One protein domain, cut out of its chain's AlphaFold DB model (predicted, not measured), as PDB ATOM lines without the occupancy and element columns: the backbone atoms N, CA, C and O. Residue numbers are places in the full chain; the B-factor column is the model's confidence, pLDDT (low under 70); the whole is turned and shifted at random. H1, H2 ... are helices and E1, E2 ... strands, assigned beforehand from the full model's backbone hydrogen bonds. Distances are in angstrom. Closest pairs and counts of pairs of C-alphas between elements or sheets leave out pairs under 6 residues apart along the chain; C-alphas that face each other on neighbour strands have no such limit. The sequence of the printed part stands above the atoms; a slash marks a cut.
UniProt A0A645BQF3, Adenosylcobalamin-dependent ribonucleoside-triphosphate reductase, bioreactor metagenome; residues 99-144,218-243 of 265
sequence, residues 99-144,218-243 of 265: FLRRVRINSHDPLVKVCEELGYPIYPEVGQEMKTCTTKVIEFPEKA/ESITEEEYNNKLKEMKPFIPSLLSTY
ATOM      1  N   PHE A  99    -109.665  75.912  43.144       95.75
ATOM      2  CA  PHE A  99    -109.428  74.982  44.248       95.75
ATOM      3  C   PHE A  99    -109.392  73.529  43.785       95.75
ATOM      4  O   PHE A  99    -109.956  73.164  42.758       95.75
ATOM      5  N   LEU A 100    -108.743  72.681  44.577       95.50
ATOM      6  CA  LEU A 100    -108.896  71.238  44.501       95.50
ATOM      7  C   LEU A 100    -110.074  70.829  45.359       95.50
ATOM      8  O   LEU A 100    -110.124  71.142  46.549       95.50
ATOM      9  N   ARG A 101    -110.987  70.074  44.764       94.81
ATOM     10  CA  ARG A 101    -112.022  69.352  45.481       94.81
ATOM     11  C   ARG A 101    -111.620  67.891  45.583       94.81
ATOM     12  O   ARG A 101    -111.371  67.235  44.575       94.81
ATOM     13  N   ARG A 102    -111.551  67.372  46.803       95.81
ATOM     14  CA  ARG A 102    -111.172  65.984  47.070       95.81
ATOM     15  C   ARG A 102    -112.390  65.146  47.412       95.81
ATOM     16  O   ARG A 102    -113.118  65.457  48.355       95.81
ATOM     17  N   VAL A 103    -112.591  64.060  46.671       95.50
ATOM     18  CA  VAL A 103    -113.673  63.099  46.918       95.50
ATOM     19  C   VAL A 103    -113.071  61.791  47.409       95.50
ATOM     20  O   VAL A 103    -112.172  61.231  46.784       95.50
ATOM     21  N   ARG A 104    -113.567  61.318  48.553       96.38
ATOM     22  CA  ARG A 104    -113.192  60.036  49.151       96.38
ATOM     23  C   ARG A 104    -114.148  58.965  48.658       96.38
ATOM     24  O   ARG A 104    -115.354  59.110  48.832       96.38
ATOM     25  N   ILE A 105    -113.615  57.906  48.067       95.62
ATOM     26  CA  ILE A 105    -114.404  56.801  47.525       95.62
ATOM     27  C   ILE A 105    -113.773  55.479  47.971       95.62
ATOM     28  O   ILE A 105    -112.559  55.397  48.190       95.62
ATOM     29  N   ASN A 106    -114.594  54.442  48.132       95.56
ATOM     30  CA  ASN A 106    -114.107  53.098  48.417       95.56
ATOM     31  C   ASN A 106    -113.138  52.635  47.315       95.56
ATOM     32  O   ASN A 106    -113.408  52.799  46.128       95.56
ATOM     33  N   SER A 107    -112.014  52.028  47.691       93.94
ATOM     34  CA  SER A 107    -110.969  51.609  46.750       93.94
ATOM     35  C   SER A 107    -111.401  50.522  45.756       93.94
ATOM     36  O   SER A 107    -110.699  50.310  44.760       93.94
ATOM     37  N   HIS A 108    -112.529  49.851  46.007       91.44
ATOM     38  CA  HIS A 108    -113.135  48.836  45.142       91.44
ATOM     39  C   HIS A 108    -114.246  49.389  44.241       91.44
ATOM     40  O   HIS A 108    -114.731  48.653  43.389       91.44
ATOM     41  N   ASP A 109    -114.639  50.651  44.409       94.06
ATOM     42  CA  ASP A 109    -115.700  51.266  43.612       94.06
ATOM     43  C   ASP A 109    -115.284  51.374  42.127       94.06
ATOM     44  O   ASP A 109    -114.168  51.842  41.846       94.06
ATOM     45  N   PRO A 110    -116.147  50.976  41.168       93.94
ATOM     46  CA  PRO A 110    -115.879  51.111  39.737       93.94
ATOM     47  C   PRO A 110    -115.458  52.526  39.315       93.94
ATOM     48  O   PRO A 110    -114.559  52.664  38.484       93.94
ATOM     49  N   LEU A 111    -116.017  53.580  39.924       94.50
ATOM     50  CA  LEU A 111    -115.651  54.972  39.633       94.50
ATOM     51  C   LEU A 111    -114.167  55.225  39.888       94.50
ATOM     52  O   LEU A 111    -113.494  55.874  39.089       94.50
ATOM     53  N   VAL A 112    -113.636  54.685  40.986       94.25
ATOM     54  CA  VAL A 112    -112.218  54.827  41.324       94.25
ATOM     55  C   VAL A 112    -111.359  54.090  40.313       94.25
ATOM     56  O   VAL A 112    -110.355  54.642  39.877       94.25
ATOM     57  N   LYS A 113    -111.757  52.881  39.900       93.94
ATOM     58  CA  LYS A 113    -111.006  52.090  38.914       93.94
ATOM     59  C   LYS A 113    -110.906  52.792  37.567       93.94
ATOM     60  O   LYS A 113    -109.819  52.858  37.000       93.94
ATOM     61  N   VAL A 114    -112.006  53.386  37.108       95.06
ATOM     62  CA  VAL A 114    -112.012  54.199  35.889       95.06
ATOM     63  C   VAL A 114    -111.100  55.416  36.043       95.06
ATOM     64  O   VAL A 114    -110.290  55.692  35.162       95.06
ATOM     65  N   CYS A 115    -111.166  56.127  37.170       95.00
ATOM     66  CA  CYS A 115    -110.271  57.256  37.433       95.00
ATOM     67  C   CYS A 115    -108.786  56.834  37.462       95.00
ATOM     68  O   CYS A 115    -107.937  57.576  36.968       95.00
ATOM     69  N   GLU A 116    -108.459  55.645  37.984       93.94
ATOM     70  CA  GLU A 116    -107.103  55.074  37.933       93.94
ATOM     71  C   GLU A 116    -106.653  54.803  36.490       93.94
ATOM     72  O   GLU A 116    -105.545  55.186  36.114       93.94
ATOM     73  N   GLU A 117    -107.510  54.189  35.667       94.69
ATOM     74  CA  GLU A 117    -107.227  53.915  34.251       94.69
ATOM     75  C   GLU A 117    -107.015  55.207  33.446       94.69
ATOM     76  O   GLU A 117    -106.113  55.309  32.607       94.69
ATOM     77  N   LEU A 118    -107.812  56.235  33.742       94.50
ATOM     78  CA  LEU A 118    -107.685  57.553  33.128       94.50
ATOM     79  C   LEU A 118    -106.464  58.337  33.635       94.50
ATOM     80  O   LEU A 118    -106.080  59.318  32.997       94.50
ATOM     81  N   GLY A 119    -105.813  57.873  34.705       93.62
ATOM     82  CA  GLY A 119    -104.611  58.475  35.275       93.62
ATOM     83  C   GLY A 119    -104.890  59.720  36.115       93.62
ATOM     84  O   GLY A 119    -104.081  60.644  36.111       93.62
ATOM     85  N   TYR A 120    -106.038  59.779  36.795       94.94
ATOM     86  CA  TYR A 120    -106.384  60.906  37.664       94.94
ATOM     87  C   TYR A 120    -105.442  60.989  38.881       94.94
ATOM     88  O   TYR A 120    -104.890  59.965  39.301       94.94
ATOM     89  N   PRO A 121    -105.280  62.173  39.508       93.56
ATOM     90  CA  PRO A 121    -104.545  62.299  40.763       93.56
ATOM     91  C   PRO A 121    -105.306  61.596  41.895       93.56
ATOM     92  O   PRO A 121    -106.382  62.037  42.308       93.56
ATOM     93  N   ILE A 122    -104.754  60.483  42.382       95.00
ATOM     94  CA  ILE A 122    -105.371  59.635  43.406       95.00
ATOM     95  C   ILE A 122    -104.360  59.343  44.511       95.00
ATOM     96  O   ILE A 122    -103.228  58.933  44.250       95.00
ATOM     97  N   TYR A 123    -104.799  59.498  45.756       95.75
ATOM     98  CA  TYR A 123    -104.002  59.280  46.961       95.75
ATOM     99  C   TYR A 123    -104.701  58.270  47.882       95.75
ATOM    100  O   TYR A 123    -105.935  58.216  47.894       95.75
ATOM    101  N   PRO A 124    -103.969  57.454  48.660       96.44
ATOM    102  CA  PRO A 124    -104.594  56.703  49.741       96.44
ATOM    103  C   PRO A 124    -105.052  57.667  50.838       96.44
ATOM    104  O   PRO A 124    -104.454  58.727  51.032       96.44
ATOM    105  N   GLU A 125    -106.092  57.287  51.576       94.31
ATOM    106  CA  GLU A 125    -106.480  58.008  52.792       94.31
ATOM    107  C   GLU A 125    -105.299  58.138  53.771       94.31
ATOM    108  O   GLU A 125    -104.408  57.283  53.817       94.31
ATOM    109  N   VAL A 126    -105.294  59.215  54.565       92.06
ATOM    110  CA  VAL A 126    -104.196  59.524  55.487       92.06
ATOM    111  C   VAL A 126    -103.932  58.335  56.418       92.06
ATOM    112  O   VAL A 126    -104.832  57.824  57.083       92.06
ATOM    113  N   GLY A 127    -102.675  57.888  56.462       92.19
ATOM    114  CA  GLY A 127    -102.248  56.743  57.273       92.19
ATOM    115  C   GLY A 127    -102.435  55.368  56.620       92.19
ATOM    116  O   GLY A 127    -102.153  54.365  57.272       92.19
ATOM    117  N   GLN A 128    -102.871  55.292  55.358       93.00
ATOM    118  CA  GLN A 128    -102.995  54.036  54.607       93.00
ATOM    119  C   GLN A 128    -101.977  53.952  53.460       93.00
ATOM    120  O   GLN A 128    -101.541  54.961  52.905       93.00
ATOM    121  N   GLU A 129    -101.612  52.733  53.063       92.19
ATOM    122  CA  GLU A 129    -100.772  52.507  51.883       92.19
ATOM    123  C   GLU A 129    -101.633  52.318  50.630       92.19
ATOM    124  O   GLU A 129    -102.676  51.670  50.672       92.19
ATOM    125  N   MET A 130    -101.165  52.796  49.472       90.06
ATOM    126  CA  MET A 130    -101.920  52.724  48.209       90.06
ATOM    127  C   MET A 130    -102.404  51.306  47.859       90.06
ATOM    128  O   MET A 130    -103.500  51.135  47.329       90.06
ATOM    129  N   LYS A 131    -101.605  50.277  48.170       89.12
ATOM    130  CA  LYS A 131    -101.924  48.878  47.842       89.12
ATOM    131  C   LYS A 131    -102.966  48.243  48.764       89.12
ATOM    132  O   LYS A 131    -103.597  47.275  48.357       89.12
ATOM    133  N   THR A 132    -103.112  48.743  49.987       92.06
ATOM    134  CA  THR A 132    -103.961  48.144  51.032       92.06
ATOM    135  C   THR A 132    -105.082  49.071  51.485       92.06
ATOM    136  O   THR A 132    -105.892  48.678  52.322       92.06
ATOM    137  N   CYS A 133    -105.149  50.287  50.939       93.00
ATOM    138  CA  CYS A 133    -106.140  51.266  51.339       93.00
ATOM    139  C   CYS A 133    -107.570  50.813  51.018       93.00
ATOM    140  O   CYS A 133    -107.860  50.267  49.949       93.00
ATOM    141  N   THR A 134    -108.481  51.074  51.950       94.62
ATOM    142  CA  THR A 134    -109.927  50.886  51.763       94.62
ATOM    143  C   THR A 134    -110.580  52.117  51.149       94.62
ATOM    144  O   THR A 134    -111.621  51.999  50.506       94.62
ATOM    145  N   THR A 135    -109.944  53.279  51.299       96.00
ATOM    146  CA  THR A 135    -110.421  54.565  50.794       96.00
ATOM    147  C   THR A 135    -109.344  55.221  49.946       96.00
ATOM    148  O   THR A 135    -108.187  55.338  50.363       96.00
ATOM    149  N   LYS A 136    -109.749  55.678  48.763       96.50
ATOM    150  CA  LYS A 136    -108.938  56.485  47.854       96.50
ATOM    151  C   LYS A 136    -109.517  57.887  47.757       96.50
ATOM    152  O   LYS A 136    -110.732  58.078  47.799       96.50
ATOM    153  N   VAL A 137    -108.630  58.863  47.642       97.00
ATOM    154  CA  VAL A 137    -108.944  60.287  47.584       97.00
ATOM    155  C   VAL A 137    -108.579  60.791  46.199       97.00
ATOM    156  O   VAL A 137    -107.404  60.788  45.836       97.00
ATOM    157  N   ILE A 138    -109.585  61.190  45.428       96.19
ATOM    158  CA  ILE A 138    -109.426  61.697  44.064       96.19
ATOM    159  C   ILE A 138    -109.456  63.223  44.106       96.19
ATOM    160  O   ILE A 138    -110.346  63.790  44.744       96.19
ATOM    161  N   GLU A 139    -108.517  63.882  43.429       95.94
ATOM    162  CA  GLU A 139    -108.519  65.342  43.280       95.94
ATOM    163  C   GLU A 139    -109.193  65.781  41.978       95.94
ATOM    164  O   GLU A 139    -108.845  65.315  40.894       95.94
ATOM    165  N   PHE A 140    -110.106  66.741  42.095       95.31
ATOM    166  CA  PHE A 140    -110.772  67.410  40.987       95.31
ATOM    167  C   PHE A 140    -110.381  68.895  41.009       95.31
ATOM    168  O   PHE A 140    -110.661  69.568  42.004       95.31
ATOM    169  N   PRO A 141    -109.699  69.424  39.978       95.81
ATOM    170  CA  PRO A 141    -109.459  70.853  39.858       95.81
ATOM    171  C   PRO A 141    -110.768  71.557  39.478       95.81
ATOM    172  O   PRO A 141    -111.339  71.302  38.422       95.81
ATOM    173  N   GLU A 142    -111.218  72.470  40.331       95.31
ATOM    174  CA  GLU A 142    -112.469  73.210  40.185       95.31
ATOM    175  C   GLU A 142    -112.195  74.707  40.003       95.31
ATOM    176  O   GLU A 142    -111.230  75.263  40.542       95.31
ATOM    177  N   LYS A 143    -113.077  75.367  39.249       95.50
ATOM    178  CA  LYS A 143    -113.080  76.820  39.056       95.50
ATOM    179  C   LYS A 143    -114.434  77.373  39.480       95.50
ATOM    180  O   LYS A 143    -115.449  77.024  38.882       95.50
ATOM    181  N   ALA A 144    -114.441  78.259  40.471       95.75
ATOM    182  CA  ALA A 144    -115.660  78.951  40.871       95.75
ATOM    183  C   ALA A 144    -116.099  79.974  39.807       95.75
ATOM    184  O   ALA A 144    -115.258  80.507  39.066       95.75
ATOM    185  N   GLU A 218    -109.025  72.706  48.848       93.62
ATOM    186  CA  GLU A 218    -107.711  73.333  48.957       93.62
ATOM    187  C   GLU A 218    -107.580  74.403  47.884       93.62
ATOM    188  O   GLU A 218    -107.687  74.105  46.699       93.62
ATOM    189  N   SER A 219    -107.378  75.653  48.295       94.62
ATOM    190  CA  SER A 219    -107.184  76.753  47.351       94.62
ATOM    191  C   SER A 219    -105.867  76.588  46.599       94.62
ATOM    192  O   SER A 219    -104.839  76.311  47.212       94.62
ATOM    193  N   ILE A 220    -105.909  76.789  45.286       95.50
ATOM    194  CA  ILE A 220    -104.747  76.693  44.396       95.50
ATOM    195  C   ILE A 220    -104.650  77.934  43.518       95.50
ATOM    196  O   ILE A 220    -105.587  78.725  43.398       95.50
ATOM    197  N   THR A 221    -103.503  78.105  42.879       97.25
ATOM    198  CA  THR A 221    -103.312  79.147  41.874       97.25
ATOM    199  C   THR A 221    -103.998  78.791  40.552       97.25
ATOM    200  O   THR A 221    -104.244  77.626  40.232       97.25
ATOM    201  N   GLU A 222    -104.263  79.807  39.729       97.38
ATOM    202  CA  GLU A 222    -104.761  79.611  38.362       97.38
ATOM    203  C   GLU A 222    -103.793  78.774  37.506       97.38
ATOM    204  O   GLU A 222    -104.218  77.985  36.661       97.38
ATOM    205  N   GLU A 223    -102.484  78.921  37.719       97.44
ATOM    206  CA  GLU A 223    -101.467  78.139  37.015       97.44
ATOM    207  C   GLU A 223    -101.563  76.650  37.368       97.44
ATOM    208  O   GLU A 223    -101.634  75.806  36.473       97.44
ATOM    209  N   GLU A 224    -101.640  76.323  38.662       96.12
ATOM    210  CA  GLU A 224    -101.816  74.946  39.140       96.12
ATOM    211  C   GLU A 224    -103.119  74.328  38.633       96.12
ATOM    212  O   GLU A 224    -103.111  73.181  38.177       96.12
ATOM    213  N   TYR A 225    -104.217  75.093  38.646       96.94
ATOM    214  CA  TYR A 225    -105.494  74.673  38.071       96.94
ATOM    215  C   TYR A 225    -105.337  74.293  36.594       96.94
ATOM    216  O   TYR A 225    -105.692  73.185  36.190       96.94
ATOM    217  N   ASN A 226    -104.748  75.181  35.788       96.50
ATOM    218  CA  ASN A 226    -104.564  74.958  34.355       96.50
ATOM    219  C   ASN A 226    -103.615  73.792  34.049       96.50
ATOM    220  O   ASN A 226    -103.785  73.116  33.033       96.50
ATOM    221  N   ASN A 227    -102.610  73.559  34.893       94.69
ATOM    222  CA  ASN A 227    -101.701  72.426  34.744       94.69
ATOM    223  C   ASN A 227    -102.420  71.104  35.040       94.69
ATOM    224  O   ASN A 227    -102.418  70.214  34.190       94.69
ATOM    225  N   LYS A 228    -103.137  71.010  36.168       93.31
ATOM    226  CA  LYS A 228    -103.911  69.811  36.532       93.31
ATOM    227  C   LYS A 228    -105.029  69.506  35.537       93.31
ATOM    228  O   LYS A 228    -105.250  68.346  35.202       93.31
ATOM    229  N   LEU A 229    -105.694  70.533  35.004       92.50
ATOM    230  CA  LEU A 229    -106.745  70.360  33.999       92.50
ATOM    231  C   LEU A 229    -106.220  69.719  32.701       92.50
ATOM    232  O   LEU A 229    -106.943  68.971  32.055       92.50
ATOM    233  N   LYS A 230    -104.963  69.983  32.316       91.12
ATOM    234  CA  LYS A 230    -104.335  69.360  31.133       91.12
ATOM    235  C   LYS A 230    -103.962  67.898  31.363       91.12
ATOM    236  O   LYS A 230    -103.954  67.120  30.412       91.12
ATOM    237  N   GLU A 231    -103.605  67.547  32.594       87.94
ATOM    238  CA  GLU A 231    -103.244  66.179  32.980       87.94
ATOM    239  C   GLU A 231    -104.481  65.281  33.099       87.94
ATOM    240  O   GLU A 231    -104.422  64.083  32.814       87.94
ATOM    241  N   MET A 232    -105.616  65.867  33.477       91.00
ATOM    242  CA  MET A 232    -106.861  65.153  33.706       91.00
ATOM    243  C   MET A 232    -107.617  64.899  32.398       91.00
ATOM    244  O   MET A 232    -108.135  65.809  31.749       91.00
ATOM    245  N   LYS A 233    -107.702  63.627  32.002       92.62
ATOM    246  CA  LYS A 233    -108.504  63.218  30.841       92.62
ATOM    247  C   LYS A 233    -110.000  63.385  31.141       92.62
ATOM    248  O   LYS A 233    -110.395  63.242  32.292       92.62
ATOM    249  N   PRO A 234    -110.856  63.626  30.133       92.50
ATOM    250  CA  PRO A 234    -112.299  63.573  30.326       92.50
ATOM    251  C   PRO A 234    -112.740  62.211  30.869       92.50
ATOM    252  O   PRO A 234    -112.230  61.175  30.437       92.50
ATOM    253  N   PHE A 235    -113.715  62.215  31.778       92.31
ATOM    254  CA  PHE A 235    -114.286  60.977  32.298       92.31
ATOM    255  C   PHE A 235    -115.018  60.222  31.182       92.31
ATOM    256  O   PHE A 235    -115.746  60.831  30.395       92.31
ATOM    257  N   ILE A 236    -114.843  58.900  31.118       92.56
ATOM    258  CA  ILE A 236    -115.453  58.040  30.097       92.56
ATOM    259  C   ILE A 236    -116.420  57.070  30.793       92.56
ATOM    260  O   ILE A 236    -115.981  56.021  31.267       92.56
ATOM    261  N   PRO A 237    -117.734  57.370  30.841       91.62
ATOM    262  CA  PRO A 237    -118.707  56.542  31.558       91.62
ATOM    263  C   PRO A 237    -118.763  55.085  31.088       91.62
ATOM    264  O   PRO A 237    -119.016  54.194  31.888       91.62
ATOM    265  N   SER A 238    -118.480  54.813  29.810       92.06
ATOM    266  CA  SER A 238    -118.515  53.446  29.274       92.06
ATOM    267  C   SER A 238    -117.479  52.511  29.907       92.06
ATOM    268  O   SER A 238    -117.688  51.301  29.892       92.06
ATOM    269  N   LEU A 239    -116.390  53.041  30.481       92.06
ATOM    270  CA  LEU A 239    -115.385  52.230  31.179       92.06
ATOM    271  C   LEU A 239    -115.922  51.625  32.486       92.06
ATOM    272  O   LEU A 239    -115.389  50.617  32.939       92.06
ATOM    273  N   LEU A 240    -117.001  52.170  33.063       91.88
ATOM    274  CA  LEU A 240    -117.596  51.639  34.299       91.88
ATOM    275  C   LEU A 240    -118.022  50.181  34.148       91.88
ATOM    276  O   LEU A 240    -117.682  49.357  34.994       91.88
ATOM    277  N   SER A 241    -118.619  49.844  33.003       89.31
ATOM    278  CA  SER A 241    -119.041  48.478  32.666       89.31
ATOM    279  C   SER A 241    -117.907  47.442  32.693       89.31
ATOM    280  O   SER A 241    -118.160  46.249  32.806       89.31
ATOM    281  N   THR A 242    -116.644  47.877  32.600       88.81
ATOM    282  CA  THR A 242    -115.474  46.984  32.677       88.81
ATOM    283  C   THR A 242    -115.160  46.572  34.119       88.81
ATOM    284  O   THR A 242    -114.556  45.524  34.345       88.81
ATOM    285  N   TYR A 243    -115.562  47.390  35.093       88.12
ATOM    286  CA  TYR A 243    -115.246  47.222  36.513       88.12
ATOM    287  C   TYR A 243    -116.462  46.881  37.376       88.12
ATOM    288  O   TYR A 243    -116.293  46.429  38.509       88.12
TER     289      TYR A 243
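AT A GLANCE: This is residues 99 to 144 and 218 to 243 of the 265 residues of the protein "Adenosylcobalamin-dependent ribonucleoside-triphosphate reductase" of bioreactor metagenome (UniProt A0A645BQF3). A small sheet of two long strands, E1 and E3, paired along their length, with the short E2 beside one end of E3, has two helices over it near its two ends: H1 crosses it near the end of E1, and H2 packs on E3 near the start of E1. A third helix, H3, is off the sheet and packs on H1. The 72 printed residues hold three named helices and three named strands, in the order E1 H1 E2 E3 H2 H3; the sheet runs E1 - E3 - E2, antiparallel throughout, and the class is mixed, helices and strands. The whole is compact, with a radius of gyration of the C-alphas of 12.7 A, and flat, spanning 33 by 32 by 17 A.

HOW THE PARTS SIT: The inner strand E3, residues 135 to 143, is antiparallel to the edge strand E1, residues 99 to 106, at 154 degrees; N 101 and O 140 are within hydrogen-bond range at 2.8 A. On E3's other side is the edge strand E2, residues 122 to 124, antiparallel at 143 degrees, with N 137 and O 123 2.8 A apart; E2 and E3 form a hairpin. H1, residues 110 to 118, is on the sheet at a height over the sheet of 9.9 A. It runs across the strands, at 64 degrees to E3 on the local plane, over E3 and, only just, E2, with 3 of its C-alphas falling there; its closest C-alpha pair with E3 is Val 112 and Lys 136, 7.5 A. E1, H1 and E2 form a split strand-helix-strand unit, two strands running the same way with E3 between them, its crossover right-handed. H2, residues 222 to 231, is on the sheet over E3, slantwise to the strands at 55 degrees on the local plane, height 8.9 A; the sheet and H2 make two layers, a helix on one face of a sheet. Its closest C-alpha pair with E3 is Pro 141 and Tyr 225, 5.8 A. H3, residues 237 to 243, is not on the sheet; it touches H1, closest at the C-alphas of Pro 110 and Tyr 243, 5.1 A, and is only just about perpendicular to it at 72 degrees. H1 and H2 are apart. In H1 and H2 every O i to N i+4 pair is within hydrogen-bond range; in H3 0 of 3 are, against 3 of 4 O i to N i+3 pairs.

IN THESE COORDINATES: E1 begins at C-alpha 99, (-109.428, 74.982, 44.248), and is 22.8 A long; E3 is 25.3 A. H2 is 14.5 A long and H1 12.3 A. H3 ends at C-alpha 243, (-115.246, 47.222, 36.513).

THE WHOLE: The C-alphas of Thr 221 and Ser 241 are the two farthest apart, 35.7 A. Residues 145 to 217 are not printed, and C-alphas 144 and 218 are 12.7 A apart across the cut. Of the links printed whole, none is long. The mean pLDDT of the printed part is 94.0, and no printed residue is under 70.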